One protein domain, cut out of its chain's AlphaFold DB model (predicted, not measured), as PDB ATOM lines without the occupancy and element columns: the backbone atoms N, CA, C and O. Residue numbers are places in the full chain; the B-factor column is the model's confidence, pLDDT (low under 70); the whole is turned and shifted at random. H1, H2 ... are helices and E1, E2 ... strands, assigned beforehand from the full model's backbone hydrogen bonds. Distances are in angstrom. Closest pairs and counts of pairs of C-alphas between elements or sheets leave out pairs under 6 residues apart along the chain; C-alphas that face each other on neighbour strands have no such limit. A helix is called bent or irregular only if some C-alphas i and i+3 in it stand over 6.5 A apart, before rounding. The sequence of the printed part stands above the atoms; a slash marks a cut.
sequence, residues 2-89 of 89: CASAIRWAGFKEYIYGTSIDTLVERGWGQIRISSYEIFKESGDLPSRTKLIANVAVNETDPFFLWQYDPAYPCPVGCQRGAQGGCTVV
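This is residues 2 to 89 of the 89 residues of an uncharacterized protein of Aureobasidium pullulans (UniProt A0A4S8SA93). The model is long and loosely strung. A small head at one end has H1 and H3 side by side over one face of the short strand pair E1 and E2; H2 and H4 lie along the middle, and the hairpin of E3 and E4 makes the far end. The printed part has 88 residues, with four named helices and four named strands in the order H1, E1, H2, H3, E2, H4, E3, E4; E1 and E2 are parallel, E3 and E4 antiparallel. The class is mixed, helices and strands, with under half of the residues in named elements. The whole is loose, with a radius of gyration of the C-alphas of 16.4 A and spans of 51 by 23 by 20 A.

Find C-alpha 2 at (-0.046, 1.653, 11.581), where H1 begins; it runs 9.9 A through residues 2 to 8. Strand E1 follows at residues 13 to 15. Next come H2, residues 20 to 25, and H3, residues 35 to 40, each 8.6 A long. Strand E2 is residues 50 to 52. Look for C-alpha 57 at (6.699, -15.134, 17.340): from there H4 runs 17.7 A to residue 68. It is irregular, but only just, with C-alphas 63 and 66 6.8 A apart. Strand E3 is residues 78 to 80, and E4, residues 86 to 88, ends with C-alpha 88 at (13.786, -12.444, -8.139).

Start at H1, which touches H3 at a shallow tilt of 28 degrees, the same way; their closest C-alphas, of Ala 3 and Ser 35, are 5.5 A apart. The closest C-alphas of H1 and E1, of Ile 6 and Tyr 14, are 7.5 A apart. E1 and E2 are parallel at 12 degrees, with N 14 and O 50 within hydrogen-bond range at 2.8 A. E1, H2, H3 and E2 make a strand-helix-strand unit, two parallel neighbour strands with helices between them in the chain, and its crossover is right-handed. H2 is close to but not clearly touching H4, at a steep tilt of 48 degrees; their closest C-alphas, of Leu 23 and Phe 64, are 7.3 A apart. The closest C-alphas of H4 and E4, of Gln 67 and Cys 86, are 5.4 A apart. E3 and E4 form a hairpin, antiparallel at 139 degrees, with N 79 and O 87 within hydrogen-bond range at 2.9 A. In H1, H2 and H3 every O i to N i+4 pair is within hydrogen-bond range; H4 has 1 of 8, and 4 of 9 O i to N i+3 pairs.

Look at Pro 46 and Ala 82 for the two C-alphas farthest apart, 51.6 A. The printed part has no cut, and none of the links is long. The mean pLDDT of the printed part is 92.7, and no printed residue is under 70.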
ATOM      1  N   CYS A   2       1.145   2.488  11.332       92.50
ATOM      2  CA  CYS A   2      -0.046   1.653  11.581       92.50
ATOM      3  C   CYS A   2      -0.557   1.676  13.033       92.50
ATOM      4  O   CYS A   2      -1.746   1.885  13.253       92.50
ATOM      5  N   ALA A   3       0.328   1.519  14.025       94.94
ATOM      6  CA  ALA A   3      -0.068   1.524  15.438       94.94
ATOM      7  C   ALA A   3      -0.749   2.845  15.848       94.94
ATOM      8  O   ALA A   3      -1.751   2.823  16.557       94.94
ATOM      9  N   SER A   4      -0.274   3.984  15.331       95.19
ATOM     10  CA  SER A   4      -0.876   5.302  15.577       95.19
ATOM     11  C   SER A   4      -2.286   5.403  14.995       95.19
ATOM     12  O   SER A   4      -3.189   5.886  15.667       95.19
ATOM     13  N   ALA A   5      -2.495   4.904  13.772       96.56
ATOM     14  CA  ALA A   5      -3.809   4.913  13.129       96.56
ATOM     15  C   ALA A   5      -4.828   4.049  13.889       96.56
ATOM     16  O   ALA A   5      -5.949   4.486  14.135       96.56
ATOM     17  N   ILE A   6      -4.422   2.852  14.319       96.50
ATOM     18  CA  ILE A   6      -5.258   1.929  15.105       96.50
ATOM     19  C   ILE A   6      -5.644   2.557  16.446       96.50
ATOM     20  O   ILE A   6      -6.813   2.540  16.841       96.50
ATOM     21  N   ARG A   7      -4.659   3.148  17.128       95.88
ATOM     22  CA  ARG A   7      -4.845   3.826  18.408       95.88
ATOM     23  C   ARG A   7      -5.774   5.035  18.296       95.88
ATOM     24  O   ARG A   7      -6.630   5.210  19.164       95.88
ATOM     25  N   TRP A   8      -5.632   5.825  17.231       96.00
ATOM     26  CA  TRP A   8      -6.496   6.968  16.927       96.00
ATOM     27  C   TRP A   8      -7.934   6.537  16.623       96.00
ATOM     28  O   TRP A   8      -8.879   7.094  17.172       96.00
ATOM     29  N   ALA A   9      -8.105   5.493  15.810       96.75
ATOM     30  CA  ALA A   9      -9.414   4.964  15.439       96.75
ATOM     31  C   ALA A   9     -10.145   4.237  16.588       96.75
ATOM     32  O   ALA A   9     -11.302   3.857  16.431       96.75
ATOM     33  N   GLY A  10      -9.501   4.045  17.746       96.56
ATOM     34  CA  GLY A  10     -10.145   3.491  18.938       96.56
ATOM     35  C   GLY A  10     -10.465   2.000  18.835       96.56
ATOM     36  O   GLY A  10     -11.468   1.547  19.387       96.56
ATOM     37  N   PHE A  11      -9.620   1.234  18.142       97.25
ATOM     38  CA  PHE A  11      -9.754  -0.220  18.070       97.25
ATOM     39  C   PHE A  11      -9.747  -0.828  19.476       97.25
ATOM     40  O   PHE A  11      -9.053  -0.343  20.370       97.25
ATOM     41  N   LYS A  12     -10.497  -1.913  19.676       97.44
ATOM     42  CA  LYS A  12     -10.579  -2.585  20.982       97.44
ATOM     43  C   LYS A  12      -9.242  -3.219  21.369       97.44
ATOM     44  O   LYS A  12      -8.787  -3.073  22.504       97.44
ATOM     45  N   GLU A  13      -8.619  -3.913  20.422       97.19
ATOM     46  CA  GLU A  13      -7.415  -4.709  20.643       97.19
ATOM     47  C   GLU A  13      -6.443  -4.546  19.472       97.19
ATOM     48  O   GLU A  13      -6.849  -4.438  18.314       97.19
ATOM     49  N   TYR A  14      -5.155  -4.517  19.795       96.62
ATOM     50  CA  TYR A  14      -4.043  -4.493  18.857       96.62
ATOM     51  C   TYR A  14      -3.110  -5.652  19.199       96.62
ATOM     52  O   TYR A  14      -2.454  -5.638  20.242       96.62
ATOM     53  N   ILE A  15      -3.105  -6.666  18.337       96.88
ATOM     54  CA  ILE A  15      -2.382  -7.923  18.533       96.88
ATOM     55  C   ILE A  15      -1.347  -8.054  17.420       96.88
ATOM     56  O   ILE A  15      -1.689  -7.881  16.251       96.88
ATOM     57  N   TYR A  16      -0.100  -8.362  17.767       95.75
ATOM     58  CA  TYR A  16       0.950  -8.617  16.781       95.75
ATOM     59  C   TYR A  16       1.906  -9.725  17.232       95.75
ATOM     60  O   TYR A  16       2.067  -9.965  18.429       95.75
ATOM     61  N   GLY A  17       2.530 -10.390  16.255       96.38
ATOM     62  CA  GLY A  17       3.604 -11.362  16.469       96.38
ATOM     63  C   GLY A  17       4.963 -10.683  16.433       96.38
ATOM     64  O   GLY A  17       5.425 -10.180  17.454       96.38
ATOM     65  N   THR A  18       5.568 -10.606  15.252       95.12
ATOM     66  CA  THR A  18       6.883  -9.985  15.049       95.12
ATOM     67  C   THR A  18       6.906  -8.507  15.441       95.12
ATOM     68  O   THR A  18       6.080  -7.706  14.991       95.12
ATOM     69  N   SER A  19       7.878  -8.141  16.277       94.44
ATOM     70  CA  SER A  19       8.069  -6.772  16.756       94.44
ATOM     71  C   SER A  19       8.932  -5.934  15.804       94.44
ATOM     72  O   SER A  19       9.717  -6.465  15.018       94.44
ATOM     73  N   ILE A  20       8.820  -4.602  15.892       94.06
ATOM     74  CA  ILE A  20       9.706  -3.688  15.150       94.06
ATOM     75  C   ILE A  20      11.161  -3.885  15.583       94.06
ATOM     76  O   ILE A  20      12.041  -3.878  14.727       94.06
ATOM     77  N   ASP A  21      11.409  -4.108  16.874       92.56
ATOM     78  CA  ASP A  21      12.758  -4.349  17.392       92.56
ATOM     79  C   ASP A  21      13.368  -5.599  16.756       92.56
ATOM     80  O   ASP A  21      14.464  -5.533  16.206       92.56
ATOM     81  N   THR A  22      12.602  -6.693  16.691       93.50
ATOM     82  CA  THR A  22      13.002  -7.926  15.999       93.50
ATOM     83  C   THR A  22      13.333  -7.658  14.533       93.50
ATOM     84  O   THR A  22      14.369  -8.097  14.045       93.50
ATOM     85  N   LEU A  23      12.490  -6.921  13.805       93.56
ATOM     86  CA  LEU A  23      12.754  -6.595  12.398       93.56
ATOM     87  C   LEU A  23      14.062  -5.813  12.228       93.56
ATOM     88  O   LEU A  23      14.876  -6.155  11.370       93.56
ATOM     89  N   VAL A  24      14.279  -4.801  13.067       93.19
ATOM     90  CA  VAL A  24      15.490  -3.972  13.043       93.19
ATOM     91  C   VAL A  24      16.732  -4.802  13.378       93.19
ATOM     92  O   VAL A  24      17.737  -4.692  12.680       93.19
ATOM     93  N   GLU A  25      16.661  -5.679  14.382       92.19
ATOM     94  CA  GLU A  25      17.735  -6.624  14.726       92.19
ATOM     95  C   GLU A  25      18.066  -7.573  13.569       92.19
ATOM     96  O   GLU A  25      19.227  -7.917  13.354       92.19
ATOM     97  N   ARG A  26      17.058  -7.967  12.781       91.25
ATOM     98  CA  ARG A  26      17.222  -8.784  11.569       91.25
ATOM     99  C   ARG A  26      17.613  -7.974  10.332       91.25
ATOM    100  O   ARG A  26      17.595  -8.515   9.233       91.25
ATOM    101  N   GLY A  27      17.982  -6.703  10.483       90.75
ATOM    102  CA  GLY A  27      18.503  -5.868   9.400       90.75
ATOM    103  C   GLY A  27      17.441  -5.201   8.525       90.75
ATOM    104  O   GLY A  27      17.789  -4.567   7.529       90.75
ATOM    105  N   TRP A  28      16.156  -5.291   8.881       92.12
ATOM    106  CA  TRP A  28      15.103  -4.577   8.162       92.12
ATOM    107  C   TRP A  28      15.115  -3.087   8.504       92.12
ATOM    108  O   TRP A  28      15.062  -2.686   9.667       92.12
ATOM    109  N   GLY A  29      15.117  -2.241   7.472       90.75
ATOM    110  CA  GLY A  29      14.991  -0.797   7.638       90.75
ATOM    111  C   GLY A  29      13.585  -0.405   8.092       90.75
ATOM    112  O   GLY A  29      12.626  -0.541   7.332       90.75
ATOM    113  N   GLN A  30      13.455   0.114   9.314       88.94
ATOM    114  CA  GLN A  30      12.201   0.628   9.871       88.94
ATOM    115  C   GLN A  30      12.428   1.853  10.759       88.94
ATOM    116  O   GLN A  30      13.516   2.082  11.289       88.94
ATOM    117  N   ILE A  31      11.362   2.638  10.944       90.50
ATOM    118  CA  ILE A  31      11.324   3.685  11.967       90.50
ATOM    119  C   ILE A  31      11.371   2.996  13.336       90.50
ATOM    120  O   ILE A  31      10.499   2.188  13.649       90.50
ATOM    121  N   ARG A  32      12.376   3.333  14.150       92.00
ATOM    122  CA  ARG A  32      12.624   2.746  15.478       92.00
ATOM    123  C   ARG A  32      11.717   3.357  16.546       92.00
ATOM    124  O   ARG A  32      12.188   4.021  17.460       92.00
ATOM    125  N   ILE A  33      10.413   3.192  16.360       92.62
ATOM    126  CA  ILE A  33       9.385   3.583  17.325       92.62
ATOM    127  C   ILE A  33       8.460   2.385  17.490       92.62
ATOM    128  O   ILE A  33       7.766   1.994  16.547       92.62
ATOM    129  N   SER A  34       8.448   1.806  18.684       93.12
ATOM    130  CA  SER A  34       7.602   0.662  19.006       93.12
ATOM    131  C   SER A  34       6.120   1.050  19.064       93.12
ATOM    132  O   SER A  34       5.732   2.196  19.317       93.12
ATOM    133  N   SER A  35       5.243   0.064  18.866       93.56
ATOM    134  CA  SER A  35       3.805   0.240  19.101       93.56
ATOM    135  C   SER A  35       3.505   0.580  20.565       93.56
ATOM    136  O   SER A  35       2.584   1.349  20.830       93.56
ATOM    137  N   TYR A  36       4.313   0.077  21.504       94.00
ATOM    138  CA  TYR A  36       4.204   0.405  22.923       94.00
ATOM    139  C   TYR A  36       4.445   1.894  23.189       94.00
ATOM    140  O   TYR A  36       3.639   2.527  23.870       94.00
ATOM    141  N   GLU A  37       5.498   2.474  22.610       95.19
ATOM    142  CA  GLU A  37       5.776   3.911  22.719       95.19
ATOM    143  C   GLU A  37       4.629   4.744  22.153       95.19
ATOM    144  O   GLU A  37       4.142   5.648  22.821       95.19
ATOM    145  N   ILE A  38       4.110   4.389  20.975       95.31
ATOM    146  CA  ILE A  38       2.963   5.096  20.385       95.31
ATOM    147  C   ILE A  38       1.761   5.092  21.334       95.31
ATOM    148  O   ILE A  38       1.080   6.107  21.471       95.31
ATOM    149  N   PHE A  39       1.478   3.963  21.982       95.19
ATOM    150  CA  PHE A  39       0.341   3.832  22.893       95.19
ATOM    151  C   PHE A  39       0.572   4.578  24.207       95.19
ATOM    152  O   PHE A  39      -0.366   5.176  24.732       95.19
ATOM    153  N   LYS A  40       1.811   4.587  24.704       95.06
ATOM    154  CA  LYS A  40       2.222   5.356  25.880       95.06
ATOM    155  C   LYS A  40       2.060   6.860  25.645       95.06
ATOM    156  O   LYS A  40       1.409   7.525  26.441       95.06
ATOM    157  N   GLU A  41       2.576   7.372  24.528       96.31
ATOM    158  CA  GLU A  41       2.535   8.803  24.182       96.31
ATOM    159  C   GLU A  41       1.139   9.284  23.736       96.31
ATOM    160  O   GLU A  41       0.916  10.469  23.525       96.31
ATOM    161  N   SER A  42       0.171   8.376  23.597       95.69
ATOM    162  CA  SER A  42      -1.222   8.686  23.240       95.69
ATOM    163  C   SER A  42      -2.214   8.277  24.333       95.69
ATOM    164  O   SER A  42      -3.384   7.977  24.058       95.69
ATOM    165  N   GLY A  43      -1.758   8.253  25.587       93.81
ATOM    166  CA  GLY A  43      -2.589   7.957  26.756       93.81
ATOM    167  C   GLY A  43      -3.776   8.911  26.930       93.81
ATOM    168  O   GLY A  43      -4.807   8.495  27.450       93.81
ATOM    169  N   ASP A  44      -3.664  10.137  26.415       95.62
ATOM    170  CA  ASP A  44      -4.672  11.195  26.563       95.62
ATOM    171  C   ASP A  44      -5.904  11.023  25.658       95.62
ATOM    172  O   ASP A  44      -6.913  11.710  25.831       95.62
ATOM    173  N   LEU A  45      -5.861  10.109  24.681       95.25
ATOM    174  CA  LEU A  45      -7.026   9.841  23.836       95.25
ATOM    175  C   LEU A  45      -8.124   9.124  24.643       95.25
ATOM    176  O   LEU A  45      -7.829   8.181  25.381       95.25
ATOM    177  N   PRO A  46      -9.407   9.475  24.435       94.94
ATOM    178  CA  PRO A  46     -10.518   8.974  25.250       94.94
ATOM    179  C   PRO A  46     -10.793   7.473  25.070       94.94
ATOM    180  O   PRO A  46     -11.353   6.824  25.954       94.94
ATOM    181  N   SER A  47     -10.421   6.907  23.920       95.62
ATOM    182  CA  SER A  47     -10.545   5.478  23.643       95.62
ATOM    183  C   SER A  47      -9.436   4.682  24.335       95.62
ATOM    184  O   SER A  47      -8.325   5.176  24.531       95.62
ATOM    185  N   ARG A  48      -9.717   3.417  24.663       94.25
ATOM    186  CA  ARG A  48      -8.733   2.472  25.206       94.25
ATOM    187  C   ARG A  48      -8.565   1.298  24.253       94.25
ATOM    188  O   ARG A  48      -9.552   0.668  23.885       94.25
ATOM    189  N   THR A  49      -7.317   0.981  23.929       96.38
ATOM    190  CA  THR A  49      -6.951  -0.171  23.099       96.38
ATOM    191  C   THR A  49      -6.036  -1.079  23.906       96.38
ATOM    192  O   THR A  49      -5.021  -0.626  24.437       96.38
ATOM    193  N   LYS A  50      -6.379  -2.364  24.008       96.06
ATOM    194  CA  LYS A  50      -5.512  -3.361  24.640       96.06
ATOM    195  C   LYS A  50      -4.411  -3.765  23.662       96.06
ATOM    196  O   LYS A  50      -4.713  -4.238  22.571       96.06
ATOM    197  N   LEU A  51      -3.154  -3.598  24.057       95.94
ATOM    198  CA  LEU A  51      -2.001  -4.051  23.283       95.94
ATOM    199  C   LEU A  51      -1.585  -5.445  23.762       95.94
ATOM    200  O   LEU A  51      -1.373  -5.652  24.957       95.94
ATOM    201  N   ILE A  52      -1.475  -6.392  22.832       96.56
ATOM    202  CA  ILE A  52      -0.978  -7.748  23.078       96.56
ATOM    203  C   ILE A  52       0.162  -8.000  22.091       96.56
ATOM    204  O   ILE A  52      -0.052  -8.147  20.889       96.56
ATOM    205  N   ALA A  53       1.384  -7.995  22.609       95.19
ATOM    206  CA  ALA A  53       2.600  -8.152  21.826       95.19
ATOM    207  C   ALA A  53       3.051  -9.613  21.753       95.19
ATOM    208  O   ALA A  53       2.723 -10.411  22.633       95.19
ATOM    209  N   ASN A  54       3.899  -9.907  20.768       95.19
ATOM    210  CA  ASN A  54       4.696 -11.128  20.680       95.19
ATOM    211  C   ASN A  54       3.863 -12.424  20.654       95.19
ATOM    212  O   ASN A  54       4.244 -13.440  21.236       95.19
ATOM    213  N   VAL A  55       2.717 -12.402  19.970       97.25
ATOM    214  CA  VAL A  55       1.874 -13.590  19.782       97.25
ATOM    215  C   VAL A  55       2.408 -14.444  18.633       97.25
ATOM    216  O   VAL A  55       2.487 -13.964  17.508       97.25
ATOM    217  N   ALA A  56       2.712 -15.719  18.902       96.50
ATOM    218  CA  ALA A  56       3.196 -16.683  17.902       96.50
ATOM    219  C   ALA A  56       4.482 -16.233  17.169       96.50
ATOM    220  O   ALA A  56       4.628 -16.401  15.959       96.50
ATOM    221  N   VAL A  57       5.427 -15.633  17.905       96.69
ATOM    222  CA  VAL A  57       6.699 -15.134  17.340       96.69
ATOM    223  C   VAL A  57       7.570 -16.234  16.742       96.69
ATOM    224  O   VAL A  57       8.245 -16.002  15.744       96.69
ATOM    225  N   ASN A  58       7.515 -17.446  17.300       95.12
ATOM    226  CA  ASN A  58       8.276 -18.587  16.790       95.12
ATOM    227  C   ASN A  58       7.835 -18.968  15.373       95.12
ATOM    228  O   ASN A  58       8.632 -19.479  14.591       95.12
ATOM    229  N   GLU A  59       6.571 -18.713  15.048       94.06
ATOM    230  CA  GLU A  59       5.979 -18.936  13.743       94.06
ATOM    231  C   GLU A  59       6.138 -17.710  12.838       94.06
ATOM    232  O   GLU A  59       6.432 -17.872  11.656       94.06
ATOM    233  N   THR A  60       5.959 -16.487  13.357       94.88
ATOM    234  CA  THR A  60       5.957 -15.270  12.527       94.88
ATOM    235  C   THR A  60       7.352 -14.757  12.179       94.88
ATOM    236  O   THR A  60       7.578 -14.337  11.046       94.88
ATOM    237  N   ASP A  61       8.301 -14.799  13.115       94.62
ATOM    238  CA  ASP A  61       9.632 -14.215  12.921       94.62
ATOM    239  C   ASP A  61      10.429 -14.884  11.788       94.62
ATOM    240  O   ASP A  61      11.045 -14.152  11.004       94.62
ATOM    241  N   PRO A  62      10.390 -16.225  11.603       92.56
ATOM    242  CA  PRO A  62      11.071 -16.886  10.489       92.56
ATOM    243  C   PRO A  62      10.691 -16.357   9.102       92.56
ATOM    244  O   PRO A  62      11.530 -16.356   8.199       92.56
ATOM    245  N   PHE A  63       9.471 -15.834   8.925       90.75
ATOM    246  CA  PHE A  63       9.040 -15.238   7.655       90.75
ATOM    247  C   PHE A  63       9.784 -13.951   7.290       90.75
ATOM    248  O   PHE A  63       9.694 -13.506   6.148       90.75
ATOM    249  N   PHE A  64      10.544 -13.363   8.215       92.56
ATOM    250  CA  PHE A  64      11.359 -12.175   7.971       92.56
ATOM    251  C   PHE A  64      12.859 -12.482   7.870       92.56
ATOM    252  O   PHE A  64      13.650 -11.579   7.600       92.56
ATOM    253  N   LEU A  65      13.278 -13.739   8.046       91.19
ATOM    254  CA  LEU A  65      14.701 -14.104   8.066       91.19
ATOM    255  C   LEU A  65      15.290 -14.307   6.665       91.19
ATOM    256  O   LEU A  65      16.472 -14.061   6.457       91.19
ATOM    257  N   TRP A  66      14.474 -14.673   5.675       90.44
ATOM    258  CA  TRP A  66      14.946 -15.006   4.324       90.44
ATOM    259  C   TRP A  66      15.765 -13.894   3.650       90.44
ATOM    260  O   TRP A  66      16.716 -14.190   2.929       90.44
ATOM    261  N   GLN A  67      15.432 -12.618   3.866       89.00
ATOM    262  CA  GLN A  67      16.083 -11.518   3.153       89.00
ATOM    263  C   GLN A  67      17.522 -11.314   3.644       89.00
ATOM    264  O   GLN A  67      18.453 -11.380   2.841       89.00
ATOM    265  N   TYR A  68      17.718 -11.098   4.944       87.94
ATOM    266  CA  TYR A  68      18.992 -10.617   5.496       87.94
ATOM    267  C   TYR A  68      19.748 -11.647   6.342       87.94
ATOM    268  O   TYR A  68      20.912 -11.412   6.661       87.94
ATOM    269  N   ASP A  69      19.145 -12.796   6.659       88.69
ATOM    270  CA  ASP A  69      19.845 -13.901   7.311       88.69
ATOM    271  C   ASP A  69      20.389 -14.878   6.246       88.69
ATOM    272  O   ASP A  69      19.607 -15.504   5.518       88.69
ATOM    273  N   PRO A  70      21.721 -15.024   6.106       86.31
ATOM    274  CA  PRO A  70      22.311 -15.917   5.114       86.31
ATOM    275  C   PRO A  70      22.062 -17.400   5.418       86.31
ATOM    276  O   PRO A  70      22.185 -18.217   4.507       86.31
ATOM    277  N   ALA A  71      21.710 -17.756   6.659       88.31
ATOM    278  CA  ALA A  71      21.407 -19.133   7.039       88.31
ATOM    279  C   ALA A  71      20.015 -19.591   6.572       88.31
ATOM    280  O   ALA A  71      19.745 -20.792   6.553       88.31
ATOM    281  N   TYR A  72      19.134 -18.662   6.180       90.00
ATOM    282  CA  TYR A  72      17.769 -18.979   5.766       90.00
ATOM    283  C   TYR A  72      17.634 -19.033   4.236       90.00
ATOM    284  O   TYR A  72      18.236 -18.226   3.517       90.00
ATOM    285  N   PRO A  73      16.841 -19.981   3.700       90.69
ATOM    286  CA  PRO A  73      16.633 -20.101   2.263       90.69
ATOM    287  C   PRO A  73      15.838 -18.911   1.713       90.69
ATOM    288  O   PRO A  73      14.981 -18.344   2.393       90.69
ATOM    289  N   CYS A  74      16.103 -18.554   0.455       91.44
ATOM    290  CA  CYS A  74      15.263 -17.598  -0.260       91.44
ATOM    291  C   CYS A  74      13.874 -18.199  -0.546       91.44
ATOM    292  O   CYS A  74      13.759 -19.417  -0.709       91.44
ATOM    293  N   PRO A  75      12.822 -17.364  -0.651       90.25
ATOM    294  CA  PRO A  75      11.511 -17.811  -1.102       90.25
ATOM    295  C   PRO A  75      11.576 -18.432  -2.503       90.25
ATOM    296  O   PRO A  75      12.480 -18.139  -3.289       90.25
ATOM    297  N   VAL A  76      10.589 -19.267  -2.834       90.94
ATOM    298  CA  VAL A  76      10.471 -19.886  -4.163       90.94
ATOM    299  C   VAL A  76      10.439 -18.802  -5.248       90.94
ATOM    300  O   VAL A  76       9.656 -17.860  -5.155       90.94
ATOM    301  N   GLY A  77      11.282 -18.944  -6.276       90.62
ATOM    302  CA  GLY A  77      11.419 -17.965  -7.367       90.62
ATOM    303  C   GLY A  77      12.440 -16.850  -7.110       90.62
ATOM    304  O   GLY A  77      12.666 -16.022  -7.988       90.62
ATOM    305  N   CYS A  78      13.089 -16.844  -5.942       91.88
ATOM    306  CA  CYS A  78      14.168 -15.919  -5.618       91.88
ATOM    307  C   CYS A  78      15.504 -16.656  -5.455       91.88
ATOM    308  O   CYS A  78      15.556 -17.785  -4.967       91.88
ATOM    309  N   GLN A  79      16.601 -15.978  -5.782       91.75
ATOM    310  CA  GLN A  79      17.962 -16.429  -5.507       91.75
ATOM    311  C   GLN A  79      18.719 -15.359  -4.722       91.75
ATOM    312  O   GLN A  79      18.419 -14.169  -4.801       91.75
ATOM    313  N   ARG A  80      19.707 -15.785  -3.932       90.25
ATOM    314  CA  ARG A  80      20.562 -14.860  -3.194       90.25
ATOM    315  C   ARG A  80      21.514 -14.155  -4.165       90.25
ATOM    316  O   ARG A  80      22.296 -14.815  -4.848       90.25
ATOM    317  N   GLY A  81      21.409 -12.832  -4.244       87.81
ATOM    318  CA  GLY A  81      22.197 -11.998  -5.146       87.81
ATOM    319  C   GLY A  81      23.637 -11.789  -4.663       87.81
ATOM    320  O   GLY A  81      23.955 -11.975  -3.488       87.81
ATOM    321  N   ALA A  82      24.513 -11.345  -5.570       82.75
ATOM    322  CA  ALA A  82      25.935 -11.107  -5.282       82.75
ATOM    323  C   ALA A  82      26.187  -9.996  -4.242       82.75
ATOM    324  O   ALA A  82      27.216  -9.999  -3.576       82.75
ATOM    325  N   GLN A  83      25.246  -9.060  -4.087       80.19
ATOM    326  CA  GLN A  83      25.310  -7.974  -3.099       80.19
ATOM    327  C   GLN A  83      24.707  -8.371  -1.737       80.19
ATOM    328  O   GLN A  83      24.543  -7.527  -0.859       80.19
ATOM    329  N   GLY A  84      24.371  -9.652  -1.558       81.75
ATOM    330  CA  GLY A  84      23.545 -10.114  -0.451       81.75
ATOM    331  C   GLY A  84      22.058  -9.879  -0.717       81.75
ATOM    332  O   GLY A  84      21.664  -9.198  -1.663       81.75
ATOM    333  N   GLY A  85      21.216 -10.479   0.122       85.69
ATOM    334  CA  GLY A  85      19.769 -10.418  -0.061       85.69
ATOM    335  C   GLY A  85      19.222 -11.401  -1.097       85.69
ATOM    336  O   GLY A  85      19.930 -11.836  -2.003       85.69
ATOM    337  N   CYS A  86      17.951 -11.763  -0.960       90.19
ATOM    338  CA  CYS A  86      17.229 -12.522  -1.977       90.19
ATOM    339  C   CYS A  86      16.609 -11.569  -3.003       90.19
ATOM    340  O   CYS A  86      16.004 -10.565  -2.629       90.19
ATOM    341  N   THR A  87      16.743 -11.896  -4.286       90.00
ATOM    342  CA  THR A  87      16.188 -11.157  -5.426       90.00
ATOM    343  C   THR A  87      15.471 -12.122  -6.367       90.00
ATOM    344  O   THR A  87      15.813 -13.303  -6.407       90.00
ATOM    345  N   VAL A  88      14.480 -11.638  -7.119       88.00
ATOM    346  CA  VAL A  88      13.786 -12.444  -8.139       88.00
ATOM    347  C   VAL A  88      14.777 -12.832  -9.242       88.00
ATOM    348  O   VAL A  88      15.640 -12.023  -9.591       88.00
ATOM    349  N   VAL A  89      14.671 -14.073  -9.723       75.56
ATOM    350  CA  VAL A  89      15.466 -14.620 -10.840       75.56
ATOM    351  C   VAL A  89      14.884 -14.192 -12.181       75.56
ATOM    352  O   VAL A  89      13.643 -14.268 -12.327       75.56
TER     353      VAL A  89